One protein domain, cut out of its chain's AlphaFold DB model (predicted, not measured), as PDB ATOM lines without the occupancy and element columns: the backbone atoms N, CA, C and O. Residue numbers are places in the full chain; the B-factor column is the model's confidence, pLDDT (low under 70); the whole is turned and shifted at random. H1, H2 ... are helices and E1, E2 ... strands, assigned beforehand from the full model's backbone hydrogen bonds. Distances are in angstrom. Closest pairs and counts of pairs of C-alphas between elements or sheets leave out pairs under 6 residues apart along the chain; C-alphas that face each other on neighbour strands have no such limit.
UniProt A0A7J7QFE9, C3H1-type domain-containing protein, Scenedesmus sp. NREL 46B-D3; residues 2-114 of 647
ATOM      1  N   ALA A   2      49.285 -20.323  10.903       36.19
ATOM      2  CA  ALA A   2      48.985 -21.301   9.862       36.19
ATOM      3  C   ALA A   2      47.836 -20.729   9.028       36.19
ATOM      4  O   ALA A   2      46.843 -20.281   9.603       36.19
ATOM      5  N   GLU A   3      47.983 -20.703   7.707       47.06
ATOM      6  CA  GLU A   3      46.838 -20.476   6.827       47.06
ATOM      7  C   GLU A   3      45.863 -21.646   7.000       47.06
ATOM      8  O   GLU A   3      46.276 -22.787   7.218       47.06
ATOM      9  N   THR A   4      44.562 -21.369   6.977       47.53
ATOM     10  CA  THR A   4      43.535 -22.389   7.204       47.53
ATOM     11  C   THR A   4      43.421 -23.286   5.976       47.53
ATOM     12  O   THR A   4      42.641 -22.992   5.073       47.53
ATOM     13  N   SER A   5      44.212 -24.362   5.935       67.00
ATOM     14  CA  SER A   5      44.196 -25.359   4.860       67.00
ATOM     15  C   SER A   5      42.794 -25.954   4.696       67.00
ATOM     16  O   SER A   5      42.345 -26.766   5.503       67.00
ATOM     17  N   GLU A   6      42.096 -25.517   3.651       81.19
ATOM     18  CA  GLU A   6      40.721 -25.916   3.356       81.19
ATOM     19  C   GLU A   6      40.623 -27.425   3.083       81.19
ATOM     20  O   GLU A   6      41.457 -27.994   2.370       81.19
ATOM     21  N   VAL A   7      39.588 -28.073   3.627       88.94
ATOM     22  CA  VAL A   7      39.249 -29.461   3.290       88.94
ATOM     23  C   VAL A   7      38.533 -29.468   1.945       88.94
ATOM     24  O   VAL A   7      37.351 -29.143   1.868       88.94
ATOM     25  N   ILE A   8      39.244 -29.835   0.876       91.12
ATOM     26  CA  ILE A   8      38.669 -29.834  -0.478       91.12
ATOM     27  C   ILE A   8      38.072 -31.184  -0.879       91.12
ATOM     28  O   ILE A   8      37.143 -31.228  -1.681       91.12
ATOM     29  N   GLY A   9      38.606 -32.287  -0.350       91.94
ATOM     30  CA  GLY A   9      38.352 -33.622  -0.884       91.94
ATOM     31  C   GLY A   9      38.188 -34.686   0.188       91.94
ATOM     32  O   GLY A   9      38.914 -34.706   1.183       91.94
ATOM     33  N   HIS A  10      37.264 -35.602  -0.058       94.06
ATOM     34  CA  HIS A  10      36.973 -36.742   0.798       94.06
ATOM     35  C   HIS A  10      37.225 -38.039   0.025       94.06
ATOM     36  O   HIS A  10      36.869 -38.157  -1.147       94.06
ATOM     37  N   TYR A  11      37.843 -39.011   0.685       93.81
ATOM     38  CA  TYR A  11      38.080 -40.361   0.187       93.81
ATOM     39  C   TYR A  11      37.518 -41.364   1.189       93.81
ATOM     40  O   TYR A  11      37.729 -41.213   2.393       93.81
ATOM     41  N   VAL A  12      36.857 -42.404   0.697       92.81
ATOM     42  CA  VAL A  12      36.338 -43.519   1.498       92.81
ATOM     43  C   VAL A  12      37.053 -44.802   1.082       92.81
ATOM     44  O   VAL A  12      37.339 -45.009  -0.098       92.81
ATOM     45  N   GLN A  13      37.385 -45.651   2.052       91.50
ATOM     46  CA  GLN A  13      37.952 -46.973   1.809       91.50
ATOM     47  C   GLN A  13      36.834 -47.940   1.404       91.50
ATOM     48  O   GLN A  13      35.993 -48.301   2.226       91.50
ATOM     49  N   GLN A  14      36.842 -48.385   0.151       87.38
ATOM     50  CA  GLN A  14      35.972 -49.450  -0.341       87.38
ATOM     51  C   GLN A  14      36.731 -50.783  -0.297       87.38
ATOM     52  O   GLN A  14      37.914 -50.832  -0.638       87.38
ATOM     53  N   GLN A  15      36.076 -51.862   0.141       83.50
ATOM     54  CA  GLN A  15      36.603 -53.223   0.017       83.50
ATOM     55  C   GLN A  15      36.048 -53.865  -1.262       83.50
ATOM     56  O   GLN A  15      34.845 -54.098  -1.350       83.50
ATOM     57  N   ASP A  16      36.928 -54.186  -2.210       76.19
ATOM     58  CA  ASP A  16      36.610 -54.969  -3.408       76.19
ATOM     59  C   ASP A  16      37.302 -56.346  -3.340       76.19
ATOM     60  O   ASP A  16      38.214 -56.567  -2.539       76.19
ATOM     61  N   GLU A  17      36.954 -57.271  -4.241       73.44
ATOM     62  CA  GLU A  17      37.552 -58.623  -4.329       73.44
ATOM     63  C   GLU A  17      39.086 -58.633  -4.517       73.44
ATOM     64  O   GLU A  17      39.739 -59.657  -4.323       73.44
ATOM     65  N   ARG A  18      39.676 -57.493  -4.903       68.19
ATOM     66  CA  ARG A  18      41.125 -57.295  -5.086       68.19
ATOM     67  C   ARG A  18      41.807 -56.560  -3.921       68.19
ATOM     68  O   ARG A  18      43.003 -56.288  -4.001       68.19
ATOM     69  N   GLY A  19      41.081 -56.273  -2.839       79.31
ATOM     70  CA  GLY A  19      41.570 -55.581  -1.646       79.31
ATOM     71  C   GLY A  19      40.887 -54.231  -1.411       79.31
ATOM     72  O   GLY A  19      39.887 -53.897  -2.041       79.31
ATOM     73  N   SER A  20      41.420 -53.445  -0.473       80.62
ATOM     74  CA  SER A  20      40.884 -52.113  -0.173       80.62
ATOM     75  C   SER A  20      41.429 -51.034  -1.108       80.62
ATOM     76  O   SER A  20      42.643 -50.825  -1.156       80.62
ATOM     77  N   GLN A  21      40.539 -50.285  -1.758       87.00
ATOM     78  CA  GLN A  21      40.870 -49.113  -2.574       87.00
ATOM     79  C   GLN A  21      40.294 -47.830  -1.955       87.00
ATOM     80  O   GLN A  21      39.254 -47.844  -1.302       87.00
ATOM     81  N   TRP A  22      40.976 -46.700  -2.164       89.50
ATOM     82  CA  TRP A  22      40.482 -45.375  -1.789       89.50
ATOM     83  C   TRP A  22      39.688 -44.760  -2.945       89.50
ATOM     84  O   TRP A  22      40.245 -44.511  -4.012       89.50
ATOM     85  N   VAL A  23      38.402 -44.492  -2.724       91.25
ATOM     86  CA  VAL A  23      37.472 -43.954  -3.729       91.25
ATOM     87  C   VAL A  23      37.055 -42.526  -3.336       91.25
ATOM     88  O   VAL A  23      36.734 -42.305  -2.167       91.25
ATOM     89  N   PRO A  24      37.056 -41.536  -4.253       93.31
ATOM     90  CA  PRO A  24      36.612 -40.176  -3.936       93.31
ATOM     91  C   PRO A  24      35.113 -40.092  -3.598       93.31
ATOM     92  O   PRO A  24      34.262 -40.427  -4.421       93.31
ATOM     93  N   ALA A  25      34.782 -39.561  -2.421       93.56
ATOM     94  CA  ALA A  25      33.418 -39.211  -2.024       93.56
ATOM     95  C   ALA A  25      33.057 -37.830  -2.593       93.56
ATOM     96  O   ALA A  25      33.295 -36.781  -1.980       93.56
ATOM     97  N   LEU A  26      32.568 -37.823  -3.836       92.31
ATOM     98  CA  LEU A  26      32.280 -36.597  -4.588       92.31
ATOM     99  C   LEU A  26      31.173 -35.757  -3.941       92.31
ATOM    100  O   LEU A  26      31.267 -34.535  -3.941       92.31
ATOM    101  N   ASP A  27      30.156 -36.395  -3.371       91.62
ATOM    102  CA  ASP A  27      29.024 -35.777  -2.671       91.62
ATOM    103  C   ASP A  27      29.462 -34.828  -1.542       91.62
ATOM    104  O   ASP A  27      28.939 -33.720  -1.429       91.62
ATOM    105  N   GLN A  28      30.467 -35.234  -0.765       90.12
ATOM    106  CA  GLN A  28      31.015 -34.481   0.369       90.12
ATOM    107  C   GLN A  28      32.167 -33.538  -0.021       90.12
ATOM    108  O   GLN A  28      32.643 -32.763   0.806       90.12
ATOM    109  N   SER A  29      32.659 -33.601  -1.259       94.19
ATOM    110  CA  SER A  29      33.832 -32.839  -1.709       94.19
ATOM    111  C   SER A  29      33.474 -31.506  -2.377       94.19
ATOM    112  O   SER A  29      32.364 -31.314  -2.881       94.19
ATOM    113  N   THR A  30      34.428 -30.570  -2.414       94.19
ATOM    114  CA  THR A  30      34.215 -29.236  -2.993       94.19
ATOM    115  C   THR A  30      34.150 -29.265  -4.520       94.19
ATOM    116  O   THR A  30      34.679 -30.159  -5.183       94.19
ATOM    117  N   GLU A  31      33.537 -28.231  -5.099       93.50
ATOM    118  CA  GLU A  31      33.468 -28.033  -6.553       93.50
ATOM    119  C   GLU A  31      34.851 -27.960  -7.216       93.50
ATOM    120  O   GLU A  31      35.014 -28.409  -8.348       93.50
ATOM    121  N   LEU A  32      35.861 -27.445  -6.503       92.31
ATOM    122  CA  LEU A  32      37.241 -27.405  -6.985       92.31
ATOM    123  C   LEU A  32      37.829 -28.818  -7.092       92.31
ATOM    124  O   LEU A  32      38.420 -29.158  -8.113       92.31
ATOM    125  N   PHE A  33      37.630 -29.660  -6.075       94.19
ATOM    126  CA  PHE A  33      38.086 -31.049  -6.099       94.19
ATOM    127  C   PHE A  33      37.373 -31.859  -7.190       94.19
ATOM    128  O   PHE A  33      38.038 -32.545  -7.964       94.19
ATOM    129  N   LYS A  34      36.047 -31.708  -7.333       95.44
ATOM    130  CA  LYS A  34      35.272 -32.318  -8.432       95.44
ATOM    131  C   LYS A  34      35.831 -31.932  -9.804       95.44
ATOM    132  O   LYS A  34      36.079 -32.817 -10.615       95.44
ATOM    133  N   ALA A  35      36.082 -30.641 -10.034       94.38
ATOM    134  CA  ALA A  35      36.609 -30.127 -11.300       94.38
ATOM    135  C   ALA A  35      38.019 -30.650 -11.632       94.38
ATOM    136  O   ALA A  35      38.315 -30.924 -12.795       94.38
ATOM    137  N   VAL A  36      38.879 -30.834 -10.619       94.38
ATOM    138  CA  VAL A  36      40.185 -31.493 -10.791       94.38
ATOM    139  C   VAL A  36      39.999 -32.958 -11.201       94.38
ATOM    140  O   VAL A  36      40.638 -33.396 -12.152       94.38
ATOM    141  N   LEU A  37      39.112 -33.705 -10.535       94.56
ATOM    142  CA  LEU A  37      38.864 -35.120 -10.845       94.56
ATOM    143  C   LEU A  37      38.210 -35.341 -12.219       94.56
ATOM    144  O   LEU A  37      38.469 -36.361 -12.853       94.56
ATOM    145  N   SER A  38      37.395 -34.400 -12.700       93.38
ATOM    146  CA  SER A  38      36.772 -34.457 -14.031       93.38
ATOM    147  C   SER A  38      37.634 -33.872 -15.161       93.38
ATOM    148  O   SER A  38      37.163 -33.801 -16.294       93.38
ATOM    149  N   ASP A  39      38.864 -33.429 -14.868       93.31
ATOM    150  CA  ASP A  39      39.773 -32.733 -15.796       93.31
ATOM    151  C   ASP A  39      39.152 -31.486 -16.477       93.31
ATOM    152  O   ASP A  39      39.451 -31.141 -17.630       93.31
ATOM    153  N   ASP A  40      38.266 -30.792 -15.751       91.75
ATOM    154  CA  ASP A  40      37.576 -29.583 -16.209       91.75
ATOM    155  C   ASP A  40      38.443 -28.344 -15.951       91.75
ATOM    156  O   ASP A  40      38.353 -27.659 -14.926       91.75
ATOM    157  N   ILE A  41      39.296 -28.045 -16.933       88.75
ATOM    158  CA  ILE A  41      40.159 -26.861 -16.933       88.75
ATOM    159  C   ILE A  41      39.359 -25.555 -16.831       88.75
ATOM    160  O   ILE A  41      39.826 -24.610 -16.199       88.75
ATOM    161  N   SER A  42      38.150 -25.501 -17.398       89.50
ATOM    162  CA  SER A  42      37.320 -24.293 -17.436       89.50
ATOM    163  C   SER A  42      36.755 -23.978 -16.053       89.50
ATOM    164  O   SER A  42      36.727 -22.818 -15.631       89.50
ATOM    165  N   ARG A  43      36.345 -25.009 -15.309       91.69
ATOM    166  CA  ARG A  43      35.863 -24.878 -13.933       91.69
ATOM    167  C   ARG A  43      37.003 -24.668 -12.938       91.69
ATOM    168  O   ARG A  43      36.843 -23.866 -12.018       91.69
ATOM    169  N   VAL A  44      38.170 -25.283 -13.150       91.06
ATOM    170  CA  VAL A  44      39.381 -24.981 -12.363       91.06
ATOM    171  C   VAL A  44      39.852 -23.539 -12.595       91.06
ATOM    172  O   VAL A  44      40.150 -22.855 -11.619       91.06
ATOM    173  N   GLU A  45      39.853 -23.020 -13.829       88.88
ATOM    174  CA  GLU A  45      40.212 -21.616 -14.118       88.88
ATOM    175  C   GLU A  45      39.259 -20.592 -13.466       88.88
ATOM    176  O   GLU A  45      39.687 -19.483 -13.153       88.88
ATOM    177  N   GLN A  46      37.998 -20.961 -13.206       90.25
ATOM    178  CA  GLN A  46      37.039 -20.128 -12.461       90.25
ATOM    179  C   GLN A  46      37.230 -20.179 -10.939       90.25
ATOM    180  O   GLN A  46      37.054 -19.164 -10.268       90.25
ATOM    181  N   LEU A  47      37.507 -21.364 -10.385       88.62
ATOM    182  CA  LEU A  47      37.529 -21.594  -8.935       88.62
ATOM    183  C   LEU A  47      38.913 -21.375  -8.308       88.62
ATOM    184  O   LEU A  47      39.001 -21.013  -7.137       88.62
ATOM    185  N   TYR A  48      39.994 -21.589  -9.061       86.31
ATOM    186  CA  TYR A  48      41.360 -21.504  -8.554       86.31
ATOM    187  C   TYR A  48      42.044 -20.187  -8.942       86.31
ATOM    188  O   TYR A  48      42.620 -20.039 -10.022       86.31
ATOM    189  N   THR A  49      42.034 -19.240  -8.005       77.94
ATOM    190  CA  THR A  49      42.709 -17.933  -8.110       77.94
ATOM    191  C   THR A  49      44.189 -17.967  -7.691       77.94
ATOM    192  O   THR A  49      44.879 -16.945  -7.758       77.94
ATOM    193  N   GLY A  50      44.704 -19.125  -7.263       68.31
ATOM    194  CA  GLY A  50      46.057 -19.280  -6.725       68.31
ATOM    195  C   GLY A  50      47.168 -19.056  -7.760       68.31
ATOM    196  O   GLY A  50      47.132 -19.555  -8.888       68.31
ATOM    197  N   HIS A  51      48.194 -18.302  -7.365       59.91
ATOM    198  CA  HIS A  51      49.290 -17.889  -8.242       59.91
ATOM    199  C   HIS A  51      50.532 -18.782  -8.075       59.91
ATOM    200  O   HIS A  51      51.492 -18.422  -7.405       59.91
ATOM    201  N   GLY A  52      50.530 -19.938  -8.745       58.22
ATOM    202  CA  GLY A  52      51.771 -20.611  -9.160       58.22
ATOM    203  C   GLY A  52      52.608 -21.349  -8.105       58.22
ATOM    204  O   GLY A  52      53.712 -21.766  -8.446       58.22
ATOM    205  N   GLY A  53      52.128 -21.571  -6.875       56.50
ATOM    206  CA  GLY A  53      52.871 -22.376  -5.896       56.50
ATOM    207  C   GLY A  53      52.070 -22.854  -4.681       56.50
ATOM    208  O   GLY A  53      51.333 -22.079  -4.084       56.50
ATOM    209  N   SER A  54      52.259 -24.132  -4.331       59.41
ATOM    210  CA  SER A  54      52.076 -24.764  -3.010       59.41
ATOM    211  C   SER A  54      50.854 -24.406  -2.141       59.41
ATOM    212  O   SER A  54      50.931 -24.461  -0.912       59.41
ATOM    213  N   SER A  55      49.683 -24.134  -2.733       70.94
ATOM    214  CA  SER A  55      48.428 -24.214  -1.976       70.94
ATOM    215  C   SER A  55      48.161 -25.684  -1.623       70.94
ATOM    216  O   SER A  55      47.661 -26.475  -2.429       70.94
ATOM    217  N   THR A  56      48.575 -26.085  -0.422       79.25
ATOM    218  CA  THR A  56      48.310 -27.423   0.109       79.25
ATOM    219  C   THR A  56      46.938 -27.437   0.770       79.25
ATOM    220  O   THR A  56      46.646 -26.663   1.683       79.25
ATOM    221  N   HIS A  57      46.076 -28.318   0.278       87.25
ATOM    222  CA  HIS A  57      44.710 -28.484   0.746       87.25
ATOM    223  C   HIS A  57      44.591 -29.794   1.525       87.25
ATOM    224  O   HIS A  57      45.359 -30.736   1.302       87.25
ATOM    225  N   VAL A  58      43.627 -29.877   2.436       90.38
ATOM    226  CA  VAL A  58      43.389 -31.098   3.208       90.38
ATOM    227  C   VAL A  58      42.488 -32.038   2.410       90.38
ATOM    228  O   VAL A  58      41.424 -31.653   1.920       90.38
ATOM    229  N   CYS A  59      42.900 -33.300   2.315       92.00
ATOM    230  CA  CYS A  59      42.043 -34.405   1.907       92.00
ATOM    231  C   CYS A  59      41.835 -35.356   3.091       92.00
ATOM    232  O   CYS A  59      42.809 -35.774   3.723       92.00
ATOM    233  N   LEU A  60      40.583 -35.710   3.390       93.00
ATOM    234  CA  LEU A  60      40.237 -36.638   4.473       93.00
ATOM    235  C   LEU A  60      40.021 -38.052   3.928       93.00
ATOM    236  O   LEU A  60      39.252 -38.244   2.990       93.00
ATOM    237  N   PHE A  61      40.679 -39.035   4.538       92.12
ATOM    238  CA  PHE A  61      40.617 -40.449   4.170       92.12
ATOM    239  C   PHE A  61      39.901 -41.233   5.280       92.12
ATOM    240  O   PHE A  61      40.439 -41.373   6.377       92.12
ATOM    241  N   TRP A  62      38.690 -41.716   4.999       91.12
ATOM    242  CA  TRP A  62      37.790 -42.417   5.920       91.12
ATOM    243  C   TRP A  62      37.823 -43.928   5.670       91.12
ATOM    244  O   TRP A  62      37.398 -44.388   4.610       91.12
ATOM    245  N   GLY A  63      38.321 -44.709   6.624       86.94
ATOM    246  CA  GLY A  63      38.485 -46.154   6.459       86.94
ATOM    247  C   GLY A  63      38.547 -46.918   7.776       86.94
ATOM    248  O   GLY A  63      38.260 -46.372   8.839       86.94
ATOM    249  N   GLU A  64      38.923 -48.191   7.719       80.56
ATOM    250  CA  GLU A  64      39.052 -49.039   8.907       80.56
ATOM    251  C   GLU A  64      40.461 -48.951   9.505       80.56
ATOM    252  O   GLU A  64      41.469 -48.890   8.792       80.56
ATOM    253  N   SER A  65      40.565 -48.972  10.834       71.88
ATOM    254  CA  SER A  65      41.871 -49.008  11.488       71.88
ATOM    255  C   SER A  65      42.546 -50.373  11.325       71.88
ATOM    256  O   SER A  65      42.065 -51.385  11.830       71.88
ATOM    257  N   LYS A  66      43.742 -50.392  10.721       67.38
ATOM    258  CA  LYS A  66      44.617 -51.583  10.682       67.38
ATOM    259  C   LYS A  66      45.013 -52.101  12.072       67.38
ATOM    260  O   LYS A  66      45.436 -53.243  12.194       67.38
ATOM    261  N   GLU A  67      44.909 -51.256  13.095       69.06
ATOM    262  CA  GLU A  67      45.266 -51.572  14.483       69.06
ATOM    263  C   GLU A  67      44.066 -52.123  15.279       69.06
ATOM    264  O   GLU A  67      44.259 -52.799  16.287       69.06
ATOM    265  N   GLN A  68      42.831 -51.840  14.840       66.38
ATOM    266  CA  GLN A  68      41.580 -52.233  15.500       66.38
ATOM    267  C   GLN A  68      40.486 -52.468  14.445       66.38
ATOM    268  O   GLN A  68      39.862 -51.521  13.963       66.38
ATOM    269  N   ALA A  69      40.251 -53.732  14.084       65.06
ATOM    270  CA  ALA A  69      39.240 -54.107  13.095       65.06
ATOM    271  C   ALA A  69      37.840 -53.596  13.493       65.06
ATOM    272  O   ALA A  69      37.432 -53.733  14.646       65.06
ATOM    273  N   GLY A  70      37.118 -52.994  12.543       66.69
ATOM    274  CA  GLY A  70      35.811 -52.370  12.772       66.69
ATOM    275  C   GLY A  70      35.835 -50.986  13.446       66.69
ATOM    276  O   GLY A  70      34.778 -50.373  13.579       66.69
ATOM    277  N   ALA A  71      36.997 -50.455  13.851       73.75
ATOM    278  CA  ALA A  71      37.097 -49.082  14.350       73.75
ATOM    279  C   ALA A  71      37.250 -48.085  13.179       73.75
ATOM    280  O   ALA A  71      38.215 -48.204  12.413       73.75
ATOM    281  N   PRO A  72      36.355 -47.085  13.028       78.19
ATOM    282  CA  PRO A  72      36.470 -46.085  11.971       78.19
ATOM    283  C   PRO A  72      37.649 -45.142  12.240       78.19
ATOM    284  O   PRO A  72      37.755 -44.525  13.301       78.19
ATOM    285  N   ARG A  73      38.533 -45.012  11.252       86.19
ATOM    286  CA  ARG A  73      39.721 -44.157  11.255       86.19
ATOM    287  C   ARG A  73      39.572 -43.073  10.194       86.19
ATOM    288  O   ARG A  73      39.272 -43.364   9.039       86.19
ATOM    289  N   VAL A  74      39.855 -41.832  10.584       89.94
ATOM    290  CA  VAL A  74      39.978 -40.698   9.659       89.94
ATOM    291  C   VAL A  74      41.431 -40.253   9.634       89.94
ATOM    292  O   VAL A  74      42.032 -40.017  10.680       89.94
ATOM    293  N   GLU A  75      42.009 -40.140   8.443       90.94
ATOM    294  CA  GLU A  75      43.377 -39.675   8.237       90.94
ATOM    295  C   GLU A  75      43.373 -38.431   7.341       90.94
ATOM    296  O   GLU A  75      42.978 -38.489   6.176       90.94
ATOM    297  N   ALA A  76      43.816 -37.294   7.878       91.62
ATOM    298  CA  ALA A  76      43.984 -36.064   7.111       91.62
ATOM    299  C   ALA A  76      45.342 -36.070   6.392       91.62
ATOM    300  O   ALA A  76      46.382 -36.229   7.031       91.62
ATOM    301  N   LYS A  77      45.343 -35.878   5.069       91.56
ATOM    302  CA  LYS A  77      46.561 -35.759   4.254       91.56
ATOM    303  C   LYS A  77      46.563 -34.441   3.490       91.56
ATOM    304  O   LYS A  77      45.630 -34.161   2.740       91.56
ATOM    305  N   ASN A  78      47.643 -33.675   3.619       90.31
ATOM    306  CA  ASN A  78      47.848 -32.459   2.835       90.31
ATOM    307  C   ASN A  78      48.271 -32.834   1.409       90.31
ATOM    308  O   ASN A  78      49.285 -33.512   1.226       90.31
ATOM    309  N   ARG A  79      47.504 -32.407   0.404       89.69
ATOM    310  CA  ARG A  79      47.776 -32.616  -1.026       89.69
ATOM    311  C   ARG A  79      47.641 -31.282  -1.766       89.69
ATOM    312  O   ARG A  79      46.712 -30.522  -1.503       89.69
ATOM    313  N   SER A  80      48.539 -30.983  -2.702       90.69
ATOM    314  CA  SER A  80      48.333 -29.868  -3.634       90.69
ATOM    315  C   SER A  80      47.430 -30.295  -4.797       90.69
ATOM    316  O   SER A  80      47.298 -31.485  -5.099       90.69
ATOM    317  N   LEU A  81      46.807 -29.332  -5.484       91.25
ATOM    318  CA  LEU A  81      45.932 -29.629  -6.630       91.25
ATOM    319  C   LEU A  81      46.673 -30.378  -7.748       91.25
ATOM    320  O   LEU A  81      46.091 -31.232  -8.409       91.25
ATOM    321  N   ALA A  82      47.971 -30.101  -7.924       92.75
ATOM    322  CA  ALA A  82      48.806 -30.780  -8.908       92.75
ATOM    323  C   ALA A  82      49.049 -32.252  -8.540       92.75
ATOM    324  O   ALA A  82      49.053 -33.103  -9.425       92.75
ATOM    325  N   ALA A  83      49.181 -32.570  -7.250       93.31
ATOM    326  CA  ALA A  83      49.292 -33.944  -6.771       93.31
ATOM    327  C   ALA A  83      47.999 -34.745  -7.011       93.31
ATOM    328  O   ALA A  83      48.053 -35.874  -7.493       93.31
ATOM    329  N   ILE A  84      46.833 -34.136  -6.772       93.44
ATOM    330  CA  ILE A  84      45.521 -34.753  -7.041       93.44
ATOM    331  C   ILE A  84      45.312 -34.945  -8.554       93.44
ATOM    332  O   ILE A  84      44.923 -36.029  -8.986       93.44
ATOM    333  N   ALA A  85      45.637 -33.935  -9.368       94.75
ATOM    334  CA  ALA A  85      45.580 -34.029 -10.827       94.75
ATOM    335  C   ALA A  85      46.535 -35.101 -11.387       94.75
ATOM    336  O   ALA A  85      46.190 -35.795 -12.339       94.75
ATOM    337  N   THR A  86      47.712 -35.271 -10.773       95.62
ATOM    338  CA  THR A  86      48.681 -36.322 -11.124       95.62
ATOM    339  C   THR A  86      48.149 -37.714 -10.777       95.62
ATOM    340  O   THR A  86      48.229 -38.607 -11.613       95.62
ATOM    341  N   GLN A  87      47.545 -37.883  -9.595       93.75
ATOM    342  CA  GLN A  87      46.994 -39.162  -9.137       93.75
ATOM    343  C   GLN A  87      45.855 -39.665 -10.038       93.75
ATOM    344  O   GLN A  87      45.899 -40.778 -10.562       93.75
ATOM    345  N   HIS A  88      44.858 -38.814 -10.286       93.38
ATOM    346  CA  HIS A  88      43.687 -39.177 -11.096       93.38
ATOM    347  C   HIS A  88      43.919 -39.014 -12.605       93.38
ATOM    348  O   HIS A  88      43.120 -39.471 -13.418       93.38
ATOM    349  N   GLY A  89      45.060 -38.451 -13.006       94.19
ATOM    350  CA  GLY A  89      45.474 -38.327 -14.403       94.19
ATOM    351  C   GLY A  89      44.720 -37.266 -15.196       94.19
ATOM    352  O   GLY A  89      44.520 -37.424 -16.402       94.19
ATOM    353  N   ALA A  90      44.336 -36.183 -14.524       94.56
ATOM    354  CA  ALA A  90      43.725 -34.995 -15.101       94.56
ATOM    355  C   ALA A  90      44.781 -34.169 -15.861       94.56
ATOM    356  O   ALA A  90      45.421 -33.263 -15.318       94.56
ATOM    357  N   LEU A  91      45.023 -34.538 -17.122       94.31
ATOM    358  CA  LEU A  91      46.099 -34.002 -17.963       94.31
ATOM    359  C   LEU A  91      45.941 -32.506 -18.265       94.31
ATOM    360  O   LEU A  91      46.939 -31.792 -18.388       94.31
ATOM    361  N   ARG A  92      44.711 -32.013 -18.398       92.19
ATOM    362  CA  ARG A  92      44.391 -30.633 -18.802       92.19
ATOM    363  C   ARG A  92      44.581 -29.693 -17.618       92.19
ATOM    364  O   ARG A  92      45.245 -28.660 -17.745       92.19
ATOM    365  N   VAL A  93      44.114 -30.114 -16.449       93.38
ATOM    366  CA  VAL A  93      44.354 -29.455 -15.160       93.38
ATOM    367  C   VAL A  93      45.839 -29.513 -14.777       93.38
ATOM    368  O   VAL A  93      46.400 -28.492 -14.379       93.38
ATOM    369  N   LEU A  94      46.526 -30.645 -14.967       94.44
ATOM    370  CA  LEU A  94      47.968 -30.749 -14.707       94.44
ATOM    371  C   LEU A  94      48.787 -29.845 -15.646       94.44
ATOM    372  O   LEU A  94      49.659 -29.113 -15.181       94.44
ATOM    373  N   SER A  95      48.474 -29.825 -16.948       93.31
ATOM    374  CA  SER A  95      49.078 -28.907 -17.932       93.31
ATOM    375  C   SER A  95      48.911 -27.441 -17.511       93.31
ATOM    376  O   SER A  95      49.883 -26.682 -17.514       93.31
ATOM    377  N   TYR A  96      47.709 -27.051 -17.072       91.06
ATOM    378  CA  TYR A  96      47.444 -25.717 -16.534       91.06
ATOM    379  C   TYR A  96      48.317 -25.396 -15.314       91.06
ATOM    380  O   TYR A  96      49.026 -24.387 -15.324       91.06
ATOM    381  N   LEU A  97      48.330 -26.257 -14.295       91.62
ATOM    382  CA  LEU A  97      49.070 -26.026 -13.051       91.62
ATOM    383  C   LEU A  97      50.591 -25.965 -13.278       91.62
ATOM    384  O   LEU A  97      51.250 -25.065 -12.753       91.62
ATOM    385  N   LEU A  98      51.146 -26.833 -14.129       90.94
ATOM    386  CA  LEU A  98      52.560 -26.765 -14.523       90.94
ATOM    387  C   LEU A  98      52.868 -25.466 -15.291       90.94
ATOM    388  O   LEU A  98      53.866 -24.806 -14.998       90.94
ATOM    389  N   SER A  99      51.984 -25.023 -16.198       86.56
ATOM    390  CA  SER A  99      52.149 -23.744 -16.919       86.56
ATOM    391  C   SER A  99      52.114 -22.510 -16.000       86.56
ATOM    392  O   SER A  99      52.730 -21.489 -16.310       86.56
ATOM    393  N   LYS A 100      51.460 -22.613 -14.833       86.50
ATOM    394  CA  LYS A 100      51.451 -21.576 -13.785       86.50
ATOM    395  C   LYS A 100      52.725 -21.541 -12.935       86.50
ATOM    396  O   LYS A 100      52.881 -20.601 -12.162       86.50
ATOM    397  N   GLY A 101      53.640 -22.503 -13.091       86.44
ATOM    398  CA  GLY A 101      54.935 -22.520 -12.404       86.44
ATOM    399  C   GLY A 101      55.084 -23.553 -11.284       86.44
ATOM    400  O   GLY A 101      56.095 -23.512 -10.587       86.44
ATOM    401  N   VAL A 102      54.142 -24.491 -11.128       89.38
ATOM    402  CA  VAL A 102      54.288 -25.608 -10.178       89.38
ATOM    403  C   VAL A 102      55.542 -26.426 -10.515       89.38
ATOM    404  O   VAL A 102      55.684 -26.928 -11.630       89.38
ATOM    405  N   ASN A 103      56.448 -26.573  -9.545       89.31
ATOM    406  CA  ASN A 103      57.671 -27.360  -9.692       89.31
ATOM    407  C   ASN A 103      57.415 -28.828  -9.292       89.31
ATOM    408  O   ASN A 103      57.171 -29.105  -8.115       89.31
ATOM    409  N   PRO A 104      57.516 -29.789 -10.230       91.56
ATOM    410  CA  PRO A 104      57.166 -31.186  -9.974       91.56
ATOM    411  C   PRO A 104      58.127 -31.904  -9.016       91.56
ATOM    412  O   PRO A 104      57.753 -32.923  -8.437       91.56
ATOM    413  N   ARG A 105      59.351 -31.385  -8.827       89.94
ATOM    414  CA  ARG A 105      60.352 -31.969  -7.921       89.94
ATOM    415  C   ARG A 105      60.124 -31.567  -6.464       89.94
ATOM    416  O   ARG A 105      60.199 -32.426  -5.597       89.94
ATOM    417  N   SER A 106      59.832 -30.293  -6.189       87.56
ATOM    418  CA  SER A 106      59.600 -29.816  -4.814       87.56
ATOM    419  C   SER A 106      58.247 -30.251  -4.247       87.56
ATOM    420  O   SER A 106      58.110 -30.398  -3.041       87.56
ATOM    421  N   GLU A 107      57.260 -30.470  -5.117       86.56
ATOM    422  CA  GLU A 107      55.914 -30.944  -4.759       86.56
ATOM    423  C   GLU A 107      55.810 -32.485  -4.706       86.56
ATOM    424  O   GLU A 107      54.728 -33.019  -4.474       86.56
ATOM    425  N   GLY A 108      56.906 -33.214  -4.960       90.75
ATOM    426  CA  GLY A 108      56.936 -34.682  -4.907       90.75
ATOM    427  C   GLY A 108      56.043 -35.389  -5.937       90.75
ATOM    428  O   GLY A 108      55.725 -36.561  -5.759       90.75
ATOM    429  N   LEU A 109      55.626 -34.712  -7.019       93.38
ATOM    430  CA  LEU A 109      54.534 -35.177  -7.895       93.38
ATOM    431  C   LEU A 109      54.773 -36.568  -8.502       93.38
ATOM    432  O   LEU A 109      53.824 -37.304  -8.749       93.38
ATOM    433  N   TYR A 110      56.029 -36.970  -8.693       94.56
ATOM    434  CA  TYR A 110      56.373 -38.298  -9.202       94.56
ATOM    435  C   TYR A 110      55.909 -39.463  -8.306       94.56
ATOM    436  O   TYR A 110      55.696 -40.555  -8.827       94.56
ATOM    437  N   GLU A 111      55.707 -39.247  -7.001       94.12
ATOM    438  CA  GLU A 111      55.166 -40.257  -6.071       94.12
ATOM    439  C   GLU A 111      53.664 -40.518  -6.277       94.12
ATOM    440  O   GLU A 111      53.132 -41.518  -5.800       94.12
ATOM    441  N   PHE A 112      52.975 -39.629  -6.998       93.50
ATOM    442  CA  PHE A 112      51.534 -39.686  -7.245       93.50
ATOM    443  C   PHE A 112      51.170 -40.367  -8.566       93.50
ATOM    444  O   PHE A 112      49.990 -40.472  -8.883       93.50
ATOM    445  N   ILE A 113      52.146 -40.812  -9.362       94.88
ATOM    446  CA  ILE A 113      51.878 -41.449 -10.656       94.88
ATOM    447  C   ILE A 113      51.409 -42.891 -10.417       94.88
ATOM    448  O   ILE A 113      52.217 -43.817 -10.336       94.88
ATOM    449  N   GLU A 114      50.095 -43.094 -10.312       90.69
ATOM    450  CA  GLU A 114      49.517 -44.435 -10.207       90.69
ATOM    451  C   GLU A 114      49.739 -45.222 -11.511       90.69
ATOM    452  O   GLU A 114      49.309 -44.809 -12.587       90.69
TER     453      GLU A 114
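What this domain is: This is residues 2 to 114 of the 647 residues of the protein "C3H1-type domain-containing protein" of Scenedesmus sp. NREL 46B-D3 (UniProt A0A7J7QFE9). Two strand hairpins, E1-E2 and E3-E4, join side by side in a curled sheet like part of a barrel, and five short helices cluster at the end away from the hairpin turns. H1 and H3 pack on the sheet, H2 and H4 lie beyond them, and H5 packs on H3. The printed part has 113 residues, in the order E1 E2 H1 H2 E3 E4 H3 H4 H5; the mixed sheet runs E2 E1 E3 E4, and the class is mixed, helices and strands. It is compact, with a radius of gyration of the C-alphas of 14.7 A and spans of 44 by 34 by 29 A.

Where its parts are: E1, residues 7 to 16, begins at C-alpha 7 (39.249, -29.461, 3.290) and measures 26.5 A. E2 is residues 19 to 24, H1 31 to 37 and H2 41 to 47. E3, residues 56 to 65, measures 25.2 A and bends by 55 degrees at residue 62. E4, residues 68 to 80, measures 30.2 A and bends by 90 degrees at residue 71. H3 is residues 81 to 88, H4 91 to 99, and H5 109 to 112, ending at C-alpha 112 (51.534, -39.686, -7.245).

How they stand to each other: E1 and E2 are antiparallel (N 14 to O 21, 2.9 A), E1 and E3 parallel (N 11 to O 60, 2.8 A), E3 and E4 antiparallel (N 61 to O 75, 2.9 A). H1 is on the sheet over E1, at a height of 9.2 A; the closest C-alphas, of Ile 8 and Phe 33, are 5.8 A apart. H3, the hub, is also on the sheet and touches H1 (C-alphas of Val 36 and Ala 85, 6.0 A), H4 (Ala 85 and Leu 94, 5.6 A) and H5 (Gln 87 and Phe 112, 4.9 A). H2 touches H4 (C-alphas of Ile 41 and Val 93, 5.2 A) and forms a helical hairpin with H1 (Ala 35 and Arg 43, 5.9 A). In H1 to H4 every O i to N i+4 pair is within hydrogen-bond range; H5 is too short for one.

The domain as a whole: The C-alphas farthest apart, of Ala 69 and Ser 99, are 44.6 A apart. The printed part has no cut and no long link. Mean pLDDT of the printed part is 85.7, and residues 2 to 5, 18, 50 to 54 and 66 to 70 are under 70.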